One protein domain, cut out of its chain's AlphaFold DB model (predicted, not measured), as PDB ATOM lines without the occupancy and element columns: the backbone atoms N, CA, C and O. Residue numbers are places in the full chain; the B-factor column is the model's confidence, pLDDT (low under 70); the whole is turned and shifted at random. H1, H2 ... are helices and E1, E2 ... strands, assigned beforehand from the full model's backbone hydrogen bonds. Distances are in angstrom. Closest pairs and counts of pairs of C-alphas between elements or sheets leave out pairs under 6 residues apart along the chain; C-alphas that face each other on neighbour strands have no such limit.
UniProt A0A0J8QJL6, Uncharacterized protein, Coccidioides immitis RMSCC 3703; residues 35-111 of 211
ATOM      1  N   PHE A  35     166.896 203.292 166.808       95.75
ATOM      2  CA  PHE A  35     167.124 202.620 165.532       95.75
ATOM      3  C   PHE A  35     167.600 203.625 164.489       95.75
ATOM      4  O   PHE A  35     167.269 204.810 164.547       95.75
ATOM      5  N   TYR A  36     168.337 203.139 163.494       95.38
ATOM      6  CA  TYR A  36     168.563 203.919 162.284       95.38
ATOM      7  C   TYR A  36     167.267 204.037 161.468       95.38
ATOM      8  O   TYR A  36     166.574 203.041 161.249       95.38
ATOM      9  N   ASN A  37     166.963 205.240 160.982       93.31
ATOM     10  CA  ASN A  37     165.811 205.518 160.136       93.31
ATOM     11  C   ASN A  37     166.227 205.623 158.656       93.31
ATOM     12  O   ASN A  37     166.689 206.678 158.216       93.31
ATOM     13  N   PRO A  38     166.011 204.583 157.828       91.50
ATOM     14  CA  PRO A  38     166.380 204.631 156.414       91.50
ATOM     15  C   PRO A  38     165.505 205.581 155.579       91.50
ATOM     16  O   PRO A  38     165.866 205.883 154.444       91.50
ATOM     17  N   ARG A  39     164.368 206.068 156.104       90.69
ATOM     18  CA  ARG A  39     163.505 207.042 155.404       90.69
ATOM     19  C   ARG A  39     164.072 208.459 155.435       90.69
ATOM     20  O   ARG A  39     163.698 209.281 154.604       90.69
ATOM     21  N   THR A  40     164.967 208.731 156.376       90.81
ATOM     22  CA  THR A  40     165.706 209.986 156.534       90.81
ATOM     23  C   THR A  40     167.196 209.650 156.504       90.81
ATOM     24  O   THR A  40     167.837 209.589 157.554       90.81
ATOM     25  N   PRO A  41     167.741 209.316 155.319       91.62
ATOM     26  CA  PRO A  41     169.071 208.740 155.211       91.62
ATOM     27  C   PRO A  41     170.163 209.745 155.585       91.62
ATOM     28  O   PRO A  41     170.085 210.927 155.246       91.62
ATOM     29  N   HIS A  42     171.216 209.244 156.230       93.00
ATOM     30  CA  HIS A  42     172.402 210.028 156.534       93.00
ATOM     31  C   HIS A  42     173.085 210.492 155.232       93.00
ATOM     32  O   HIS A  42     173.175 209.717 154.277       93.00
ATOM     33  N   PRO A  43     173.585 211.742 155.162       91.69
ATOM     34  CA  PRO A  43     174.190 212.280 153.947       91.69
ATOM     35  C   PRO A  43     175.502 211.585 153.558       91.69
ATOM     36  O   PRO A  43     175.809 211.520 152.369       91.69
ATOM     37  N   ASP A  44     176.268 211.062 154.521       93.25
ATOM     38  CA  ASP A  44     177.392 210.155 154.239       93.25
ATOM     39  C   ASP A  44     176.862 208.812 153.700       93.25
ATOM     40  O   ASP A  44     176.256 208.056 154.466       93.25
ATOM     41  N   PRO A  45     177.086 208.497 152.407       93.75
ATOM     42  CA  PRO A  45     176.564 207.283 151.796       93.75
ATOM     43  C   PRO A  45     177.216 206.017 152.357       93.75
ATOM     44  O   PRO A  45     176.571 204.976 152.362       93.75
ATOM     45  N   ILE A  46     178.460 206.077 152.845       95.19
ATOM     46  CA  ILE A  46     179.128 204.905 153.425       95.19
ATOM     47  C   ILE A  46     178.476 204.580 154.767       95.19
ATOM     48  O   ILE A  46     178.112 203.428 155.012       95.19
ATOM     49  N   LEU A  47     178.265 205.596 155.610       94.50
ATOM     50  CA  LEU A  47     177.553 205.415 156.871       94.50
ATOM     51  C   LEU A  47     176.112 204.952 156.633       94.50
ATOM     52  O   LEU A  47     175.649 204.029 157.301       94.50
ATOM     53  N   HIS A  48     175.418 205.539 155.652       94.88
ATOM     54  CA  HIS A  48     174.076 205.098 155.282       94.88
ATOM     55  C   HIS A  48     174.055 203.618 154.892       94.88
ATOM     56  O   HIS A  48     173.261 202.864 155.444       94.88
ATOM     57  N   GLU A  49     174.936 203.185 153.989       95.19
ATOM     58  CA  GLU A  49     174.993 201.799 153.519       95.19
ATOM     59  C   GLU A  49     175.276 200.803 154.649       95.19
ATOM     60  O   GLU A  49     174.716 199.709 154.650       95.19
ATOM     61  N   LYS A  50     176.080 201.187 155.646       93.94
ATOM     62  CA  LYS A  50     176.341 200.354 156.830       93.94
ATOM     63  C   LYS A  50     175.133 200.207 157.757       93.94
ATOM     64  O   LYS A  50     175.040 199.209 158.464       93.94
ATOM     65  N   LEU A  51     174.235 201.193 157.777       94.81
ATOM     66  CA  LEU A  51     173.111 201.263 158.715       94.81
ATOM     67  C   LEU A  51     171.738 201.034 158.060       94.81
ATOM     68  O   LEU A  51     170.745 200.877 158.764       94.81
ATOM     69  N   LYS A  52     171.626 201.026 156.727       92.50
ATOM     70  CA  LYS A  52     170.327 201.021 156.025       92.50
ATOM     71  C   LYS A  52     169.461 199.795 156.302       92.50
ATOM     72  O   LYS A  52     168.240 199.920 156.278       92.50
ATOM     73  N   ASP A  53     170.075 198.661 156.637       87.75
ATOM     74  CA  ASP A  53     169.369 197.433 157.027       87.75
ATOM     75  C   ASP A  53     168.835 197.500 158.478       87.75
ATOM     76  O   ASP A  53     168.445 196.497 159.070       87.75
ATOM     77  N   ALA A  54     168.763 198.725 159.015       69.38
ATOM     78  CA  ALA A  54     168.071 199.159 160.221       69.38
ATOM     79  C   ALA A  54     168.535 198.461 161.510       69.38
ATOM     80  O   ALA A  54     167.717 197.860 162.217       69.38
ATOM     81  N   PRO A  55     169.827 198.573 161.876       81.19
ATOM     82  CA  PRO A  55     170.295 198.038 163.133       81.19
ATOM     83  C   PRO A  55     169.616 198.771 164.293       81.19
ATOM     84  O   PRO A  55     169.499 200.004 164.316       81.19
ATOM     85  N   LYS A  56     169.207 197.986 165.290       92.00
ATOM     86  CA  LYS A  56     169.077 198.461 166.664       92.00
ATOM     87  C   LYS A  56     170.436 199.032 167.060       92.00
ATOM     88  O   LYS A  56     171.415 198.295 167.127       92.00
ATOM     89  N   LEU A  57     170.514 200.346 167.274       93.69
ATOM     90  CA  LEU A  57     171.803 201.037 167.407       93.69
ATOM     91  C   LEU A  57     172.563 200.632 168.673       93.69
ATOM     92  O   LEU A  57     173.781 200.758 168.717       93.69
ATOM     93  N   LEU A  58     171.859 200.103 169.676       92.56
ATOM     94  CA  LEU A  58     172.481 199.575 170.892       92.56
ATOM     95  C   LEU A  58     173.284 198.285 170.661       92.56
ATOM     96  O   LEU A  58     174.136 197.965 171.480       92.56
ATOM     97  N   ASP A  59     173.036 197.566 169.562       91.19
ATOM     98  CA  ASP A  59     173.707 196.296 169.241       91.19
ATOM     99  C   ASP A  59     174.828 196.490 168.199       91.19
ATOM    100  O   ASP A  59     175.350 195.530 167.630       91.19
ATOM    101  N   LEU A  60     175.164 197.745 167.898       91.19
ATOM    102  CA  LEU A  60     176.090 198.104 166.838       91.19
ATOM    103  C   LEU A  60     177.543 197.810 167.235       91.19
ATOM    104  O   LEU A  60     178.009 198.210 168.301       91.19
ATOM    105  N   ASP A  61     178.296 197.218 166.310       92.25
ATOM    106  CA  ASP A  61     179.756 197.285 166.336       92.25
ATOM    107  C   ASP A  61     180.177 198.709 165.939       92.25
ATOM    108  O   ASP A  61     180.176 199.076 164.755       92.25
ATOM    109  N   VAL A  62     180.441 199.539 166.951       92.44
ATOM    110  CA  VAL A  62     180.776 200.955 166.773       92.44
ATOM    111  C   VAL A  62     182.043 201.097 165.937       92.44
ATOM    112  O   VAL A  62     182.012 201.831 164.954       92.44
ATOM    113  N   ASP A  63     183.102 200.348 166.250       91.75
ATOM    114  CA  ASP A  63     184.397 200.458 165.571       91.75
ATOM    115  C   ASP A  63     184.256 200.173 164.074       91.75
ATOM    116  O   ASP A  63     184.679 200.972 163.235       91.75
ATOM    117  N   LYS A  64     183.564 199.084 163.718       92.00
ATOM    118  CA  LYS A  64     183.279 198.753 162.317       92.00
ATOM    119  C   LYS A  64     182.390 199.793 161.641       92.00
ATOM    120  O   LYS A  64     182.512 200.047 160.441       92.00
ATOM    121  N   SER A  65     181.464 200.394 162.374       92.44
ATOM    122  CA  SER A  65     180.557 201.395 161.807       92.44
ATOM    123  C   SER A  65     181.286 202.704 161.506       92.44
ATOM    124  O   SER A  65     181.044 203.315 160.462       92.44
ATOM    125  N   THR A  66     182.252 203.073 162.347       93.81
ATOM    126  CA  THR A  66     182.963 204.355 162.290       93.81
ATOM    127  C   THR A  66     184.356 204.298 161.660       93.81
ATOM    128  O   THR A  66     184.976 205.344 161.525       93.81
ATOM    129  N   ASP A  67     184.856 203.131 161.236       93.62
ATOM    130  CA  ASP A  67     186.220 202.957 160.682       93.62
ATOM    131  C   ASP A  67     186.605 203.948 159.555       93.62
ATOM    132  O   ASP A  67     187.764 204.328 159.410       93.62
ATOM    133  N   HIS A  68     185.626 204.398 158.773       94.06
ATOM    134  CA  HIS A  68     185.784 205.316 157.649       94.06
ATOM    135  C   HIS A  68     185.719 206.799 158.032       94.06
ATOM    136  O   HIS A  68     185.933 207.638 157.161       94.06
ATOM    137  N   PHE A  69     185.414 207.147 159.288       93.75
ATOM    138  CA  PHE A  69     185.174 208.538 159.692       93.75
ATOM    139  C   PHE A  69     186.381 209.440 159.427       93.75
ATOM    140  O   PHE A  69     186.204 210.543 158.921       93.75
ATOM    141  N   GLU A  70     187.601 208.959 159.675       88.94
ATOM    142  CA  GLU A  70     188.833 209.727 159.421       88.94
ATOM    143  C   GLU A  70     189.090 209.988 157.930       88.94
ATOM    144  O   GLU A  70     189.716 210.982 157.568       88.94
ATOM    145  N   ALA A  71     188.608 209.098 157.061       89.62
ATOM    146  CA  ALA A  71     188.731 209.217 155.611       89.62
ATOM    147  C   ALA A  71     187.497 209.864 154.962       89.62
ATOM    148  O   ALA A  71     187.473 210.064 153.742       89.62
ATOM    149  N   SER A  72     186.456 210.161 155.746       87.56
ATOM    150  CA  SER A  72     185.229 210.738 155.223       87.56
ATOM    151  C   SER A  72     185.435 212.203 154.852       87.56
ATOM    152  O   SER A  72     186.182 212.951 155.477       87.56
ATOM    153  N   ARG A  73     184.711 212.637 153.819       85.38
ATOM    154  CA  ARG A  73     184.578 214.058 153.474       85.38
ATOM    155  C   ARG A  73     183.656 214.815 154.437       85.38
ATOM    156  O   ARG A  73     183.543 216.032 154.319       85.38
ATOM    157  N   TYR A  74     182.936 214.096 155.299       84.62
ATOM    158  CA  TYR A  74     182.085 214.665 156.336       84.62
ATOM    159  C   TYR A  74     182.907 214.928 157.595       84.62
ATOM    160  O   TYR A  74     183.761 214.129 157.973       84.62
ATOM    161  N   SER A  75     182.641 216.059 158.242       80.12
ATOM    162  CA  SER A  75     183.356 216.495 159.441       80.12
ATOM    163  C   SER A  75     182.910 215.699 160.667       80.12
ATOM    164  O   SER A  75     182.082 216.156 161.450       80.12
ATOM    165  N   TYR A  76     183.461 214.502 160.843       88.62
ATOM    166  CA  TYR A  76     183.355 213.774 162.104       88.62
ATOM    167  C   TYR A  76     184.413 214.274 163.089       88.62
ATOM    168  O   TYR A  76     185.552 214.557 162.713       88.62
ATOM    169  N   SER A  77     184.054 214.380 164.370       84.38
ATOM    170  CA  SER A  77     185.025 214.750 165.400       84.38
ATOM    171  C   SER A  77     186.062 213.641 165.572       84.38
ATOM    172  O   SER A  77     185.709 212.498 165.865       84.38
ATOM    173  N   THR A  78     187.341 214.000 165.458       81.44
ATOM    174  CA  THR A  78     188.489 213.120 165.745       81.44
ATOM    175  C   THR A  78     188.911 213.156 167.216       81.44
ATOM    176  O   THR A  78     189.846 212.471 167.612       81.44
ATOM    177  N   GLN A  79     188.256 213.992 168.030       86.69
ATOM    178  CA  GLN A  79     188.560 214.178 169.455       86.69
ATOM    179  C   GLN A  79     187.499 213.553 170.372       86.69
ATOM    180  O   GLN A  79     187.715 213.442 171.578       86.69
ATOM    181  N   ALA A  80     186.341 213.182 169.824       87.56
ATOM    182  CA  ALA A  80     185.279 212.513 170.562       87.56
ATOM    183  C   ALA A  80     185.409 210.990 170.440       87.56
ATOM    184  O   ALA A  80     186.016 210.475 169.501       87.56
ATOM    185  N   LEU A  81     184.803 210.261 171.381       92.06
ATOM    186  CA  LEU A  81     184.645 208.815 171.233       92.06
ATOM    187  C   LEU A  81     183.862 208.520 169.942       92.06
ATOM    188  O   LEU A  81     182.886 209.227 169.674       92.06
ATOM    189  N   PRO A  82     184.210 207.466 169.180       91.69
ATOM    190  CA  PRO A  82     183.525 207.151 167.928       91.69
ATOM    191  C   PRO A  82     182.006 207.005 168.081       91.69
ATOM    192  O   PRO A  82     181.255 207.491 167.239       91.69
ATOM    193  N   LEU A  83     181.548 206.439 169.205       91.62
ATOM    194  CA  LEU A  83     180.124 206.346 169.548       91.62
ATOM    195  C   LEU A  83     179.446 207.723 169.629       91.62
ATOM    196  O   LEU A  83     178.332 207.880 169.137       91.62
ATOM    197  N   ASN A  84     180.111 208.715 170.228       91.38
ATOM    198  CA  ASN A  84     179.564 210.066 170.362       91.38
ATOM    199  C   ASN A  84     179.471 210.727 168.985       91.38
ATOM    200  O   ASN A  84     178.403 211.195 168.609       91.38
ATOM    201  N   SER A  85     180.557 210.677 168.202       92.12
ATOM    202  CA  SER A  85     180.579 211.200 166.831       92.12
ATOM    203  C   SER A  85     179.498 210.554 165.960       92.12
ATOM    204  O   SER A  85     178.824 211.243 165.195       92.12
ATOM    205  N   LEU A  86     179.300 209.240 166.097       93.25
ATOM    206  CA  LEU A  86     178.252 208.512 165.398       93.25
ATOM    207  C   LEU A  86     176.866 209.003 165.819       93.25
ATOM    208  O   LEU A  86     176.087 209.413 164.961       93.25
ATOM    209  N   LEU A  87     176.556 208.985 167.117       91.94
ATOM    210  CA  LEU A  87     175.233 209.363 167.607       91.94
ATOM    211  C   LEU A  87     174.899 210.819 167.270       91.94
ATOM    212  O   LEU A  87     173.787 211.078 166.815       91.94
ATOM    213  N   ASP A  88     175.851 211.741 167.415       90.19
ATOM    214  CA  ASP A  88     175.669 213.154 167.073       90.19
ATOM    215  C   ASP A  88     175.381 213.326 165.575       90.19
ATOM    216  O   ASP A  88     174.431 214.022 165.202       90.19
ATOM    217  N   SER A  89     176.133 212.626 164.715       90.75
ATOM    218  CA  SER A  89     175.928 212.665 163.261       90.75
ATOM    219  C   SER A  89     174.581 212.084 162.822       90.75
ATOM    220  O   SER A  89     173.978 212.569 161.867       90.75
ATOM    221  N   LEU A  90     174.066 211.081 163.543       92.62
ATOM    222  CA  LEU A  90     172.749 210.507 163.283       92.62
ATOM    223  C   LEU A  90     171.629 211.382 163.846       92.62
ATOM    224  O   LEU A  90     170.605 211.565 163.194       92.62
ATOM    225  N   ALA A  91     171.800 211.934 165.045       90.81
ATOM    226  CA  ALA A  91     170.797 212.782 165.671       90.81
ATOM    227  C   ALA A  91     170.583 214.065 164.862       90.81
ATOM    228  O   ALA A  91     169.437 214.485 164.685       90.81
ATOM    229  N   ARG A  92     171.671 214.665 164.362       87.44
ATOM    230  CA  ARG A  92     171.679 215.924 163.608       87.44
ATOM    231  C   ARG A  92     172.716 215.870 162.484       87.44
ATOM    232  O   ARG A  92     173.804 216.439 162.617       87.44
ATOM    233  N   PRO A  93     172.397 215.223 161.357       86.06
ATOM    234  CA  PRO A  93     173.255 215.324 160.189       86.06
ATOM    235  C   PRO A  93     173.353 216.794 159.766       86.06
ATOM    236  O   PRO A  93     172.342 217.483 159.643       86.06
ATOM    237  N   ASN A  94     174.575 217.269 159.521       78.06
ATOM    238  CA  ASN A  94     174.873 218.663 159.166       78.06
ATOM    239  C   ASN A  94     174.552 219.704 160.263       78.06
ATOM    240  O   ASN A  94     174.183 220.831 159.942       78.06
ATOM    241  N   ALA A  95     174.734 219.361 161.544       72.31
ATOM    242  CA  ALA A  95     174.509 220.273 162.677       72.31
ATOM    243  C   ALA A  95     175.200 221.655 162.557       72.31
ATOM    244  O   ALA A  95     174.744 222.622 163.163       72.31
ATOM    245  N   ASP A  96     176.278 221.762 161.771       67.44
ATOM    246  CA  ASP A  96     176.993 223.022 161.528       67.44
ATOM    247  C   ASP A  96     176.272 223.972 160.554       67.44
ATOM    248  O   ASP A  96     176.528 225.178 160.567       67.44
ATOM    249  N   THR A  97     175.404 223.453 159.680       65.69
ATOM    250  CA  THR A  97     174.770 224.227 158.596       65.69
ATOM    251  C   THR A  97     173.247 224.257 158.668       65.69
ATOM    252  O   THR A  97     172.634 225.100 158.009       65.69
ATOM    253  N   ASP A  98     172.636 223.392 159.477       68.31
ATOM    254  CA  ASP A  98     171.189 223.277 159.613       68.31
ATOM    255  C   ASP A  98     170.777 223.104 161.085       68.31
ATOM    256  O   ASP A  98     171.191 222.162 161.758       68.31
ATOM    257  N   ASP A  99     169.940 224.019 161.581       65.38
ATOM    258  CA  ASP A  99     169.352 223.964 162.930       65.38
ATOM    259  C   ASP A  99     167.894 223.467 162.905       65.38
ATOM    260  O   ASP A  99     167.143 223.592 163.874       65.38
ATOM    261  N   THR A 100     167.434 222.918 161.779       61.91
ATOM    262  CA  THR A 100     166.106 222.317 161.717       61.91
ATOM    263  C   THR A 100     166.126 220.920 162.336       61.91
ATOM    264  O   THR A 100     166.740 219.984 161.833       61.91
ATOM    265  N   GLU A 101     165.372 220.734 163.425       61.19
ATOM    266  CA  GLU A 101     165.234 219.441 164.123       61.19
ATOM    267  C   GLU A 101     164.595 218.320 163.269       61.19
ATOM    268  O   GLU A 101     164.434 217.195 163.731       61.19
ATOM    269  N   ARG A 102     164.217 218.600 162.014       61.81
ATOM    270  CA  ARG A 102     163.492 217.668 161.134       61.81
ATOM    271  C   ARG A 102     164.379 216.663 160.401       61.81
ATOM    272  O   ARG A 102     163.836 215.798 159.722       61.81
ATOM    273  N   ASN A 103     165.698 216.755 160.541       73.69
ATOM    274  CA  ASN A 103     166.637 215.967 159.742       73.69
ATOM    275  C   ASN A 103     167.286 214.798 160.496       73.69
ATOM    276  O   ASN A 103     168.292 214.271 160.040       73.69
ATOM    277  N   THR A 104     166.733 214.357 161.629       89.25
ATOM    278  CA  THR A 104     167.311 213.223 162.365       89.25
ATOM    279  C   THR A 104     167.284 211.922 161.551       89.25
ATOM    280  O   THR A 104     166.290 211.593 160.912       89.25
ATOM    281  N   CYS A 105     168.377 211.162 161.601       93.38
ATOM    282  CA  CYS A 105     168.496 209.803 161.063       93.38
ATOM    283  C   CYS A 105     168.086 208.735 162.090       93.38
ATOM    284  O   CYS A 105     168.307 207.545 161.860       93.38
ATOM    285  N   LEU A 106     167.546 209.144 163.241       93.62
ATOM    286  CA  LEU A 106     167.147 208.258 164.329       93.62
ATOM    287  C   LEU A 106     165.634 208.028 164.328       93.62
ATOM    288  O   LEU A 106     164.842 208.937 164.088       93.62
ATOM    289  N   GLU A 107     165.236 206.810 164.666       93.75
ATOM    290  CA  GLU A 107     163.867 206.451 165.022       93.75
ATOM    291  C   GLU A 107     163.878 205.841 166.424       93.75
ATOM    292  O   GLU A 107     164.554 204.844 166.671       93.75
ATOM    293  N   TRP A 108     163.129 206.434 167.348       95.06
ATOM    294  CA  TRP A 108     162.956 205.895 168.695       95.06
ATOM    295  C   TRP A 108     161.729 204.992 168.720       95.06
ATOM    296  O   TRP A 108     160.632 205.426 168.369       95.06
ATOM    297  N   ARG A 109     161.911 203.731 169.120       95.81
ATOM    298  CA  ARG A 109     160.826 202.750 169.223       95.81
ATOM    299  C   ARG A 109     160.677 202.297 170.663       95.81
ATOM    300  O   ARG A 109     161.661 201.912 171.288       95.81
ATOM    301  N   HIS A 110     159.450 202.319 171.164       97.31
ATOM    302  CA  HIS A 110     159.144 201.825 172.498       97.31
ATOM    303  C   HIS A 110     158.963 200.302 172.471       97.31
ATOM    304  O   HIS A 110     158.042 199.798 171.827       97.31
ATOM    305  N   LEU A 111     159.858 199.590 173.154       97.12
ATOM    306  CA  LEU A 111     159.927 198.137 173.287       97.12
ATOM    307  C   LEU A 111     159.885 197.783 174.787       97.12
ATOM    308  O   LEU A 111     160.937 197.763 175.433       97.12
TER     309      LEU A 111
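Overview. This is residues 35 to 111 of the 211 residues of an uncharacterized protein of Coccidioides immitis RMSCC 3703 (UniProt A0A0J8QJL6). Little regular structure is here: three short helices are set among long loops, with H2 packed on H3, and one strand, E1, runs out toward one end of the longest axis. Residues 67 to 81 and 92 to 105 form wide loops. The printed part has 77 residues, ordered H1, H2, H3, E1; it is mostly helix, but named elements hold only 27 residues. It is compact, with a radius of gyration of the C-alphas of 11.7 A, spanning 33 by 29 by 20 A.

Along the chain. H1 is residues 45 to 51, beginning at C-alpha 45 (176.564, 207.283, 151.796). H2 is residues 62 to 66. H3, residues 82 to 91, is 14.1 A long. E1, residues 106 to 110, is 13.1 A long and ends at C-alpha 110 (159.144, 201.825, 172.498).

Arrangement. H1 and H2 only just touch, with 3 pairs of C-alphas within 8 A, the closest those of Lys 50 and Ser 65, 6.6 A. H2 and H3 touch; their closest C-alphas, of Val 62 and Leu 83, are 6.1 A apart. H1 and H3 are apart. E1 pairs with no named strand, but residues 35 to 36 pair antiparallel with its residues 106 to 107. In H1, H2 and H3 every O i to N i+4 pair is within hydrogen-bond range.

Size, cuts and confidence. The C-alphas farthest apart, of Ala 71 and Leu 111, are 35.6 A apart. The printed part has no cut. The links H2 to H3 and H3 to E1 are long. Residue 54 and residues 96 to 102 have pLDDT under 70.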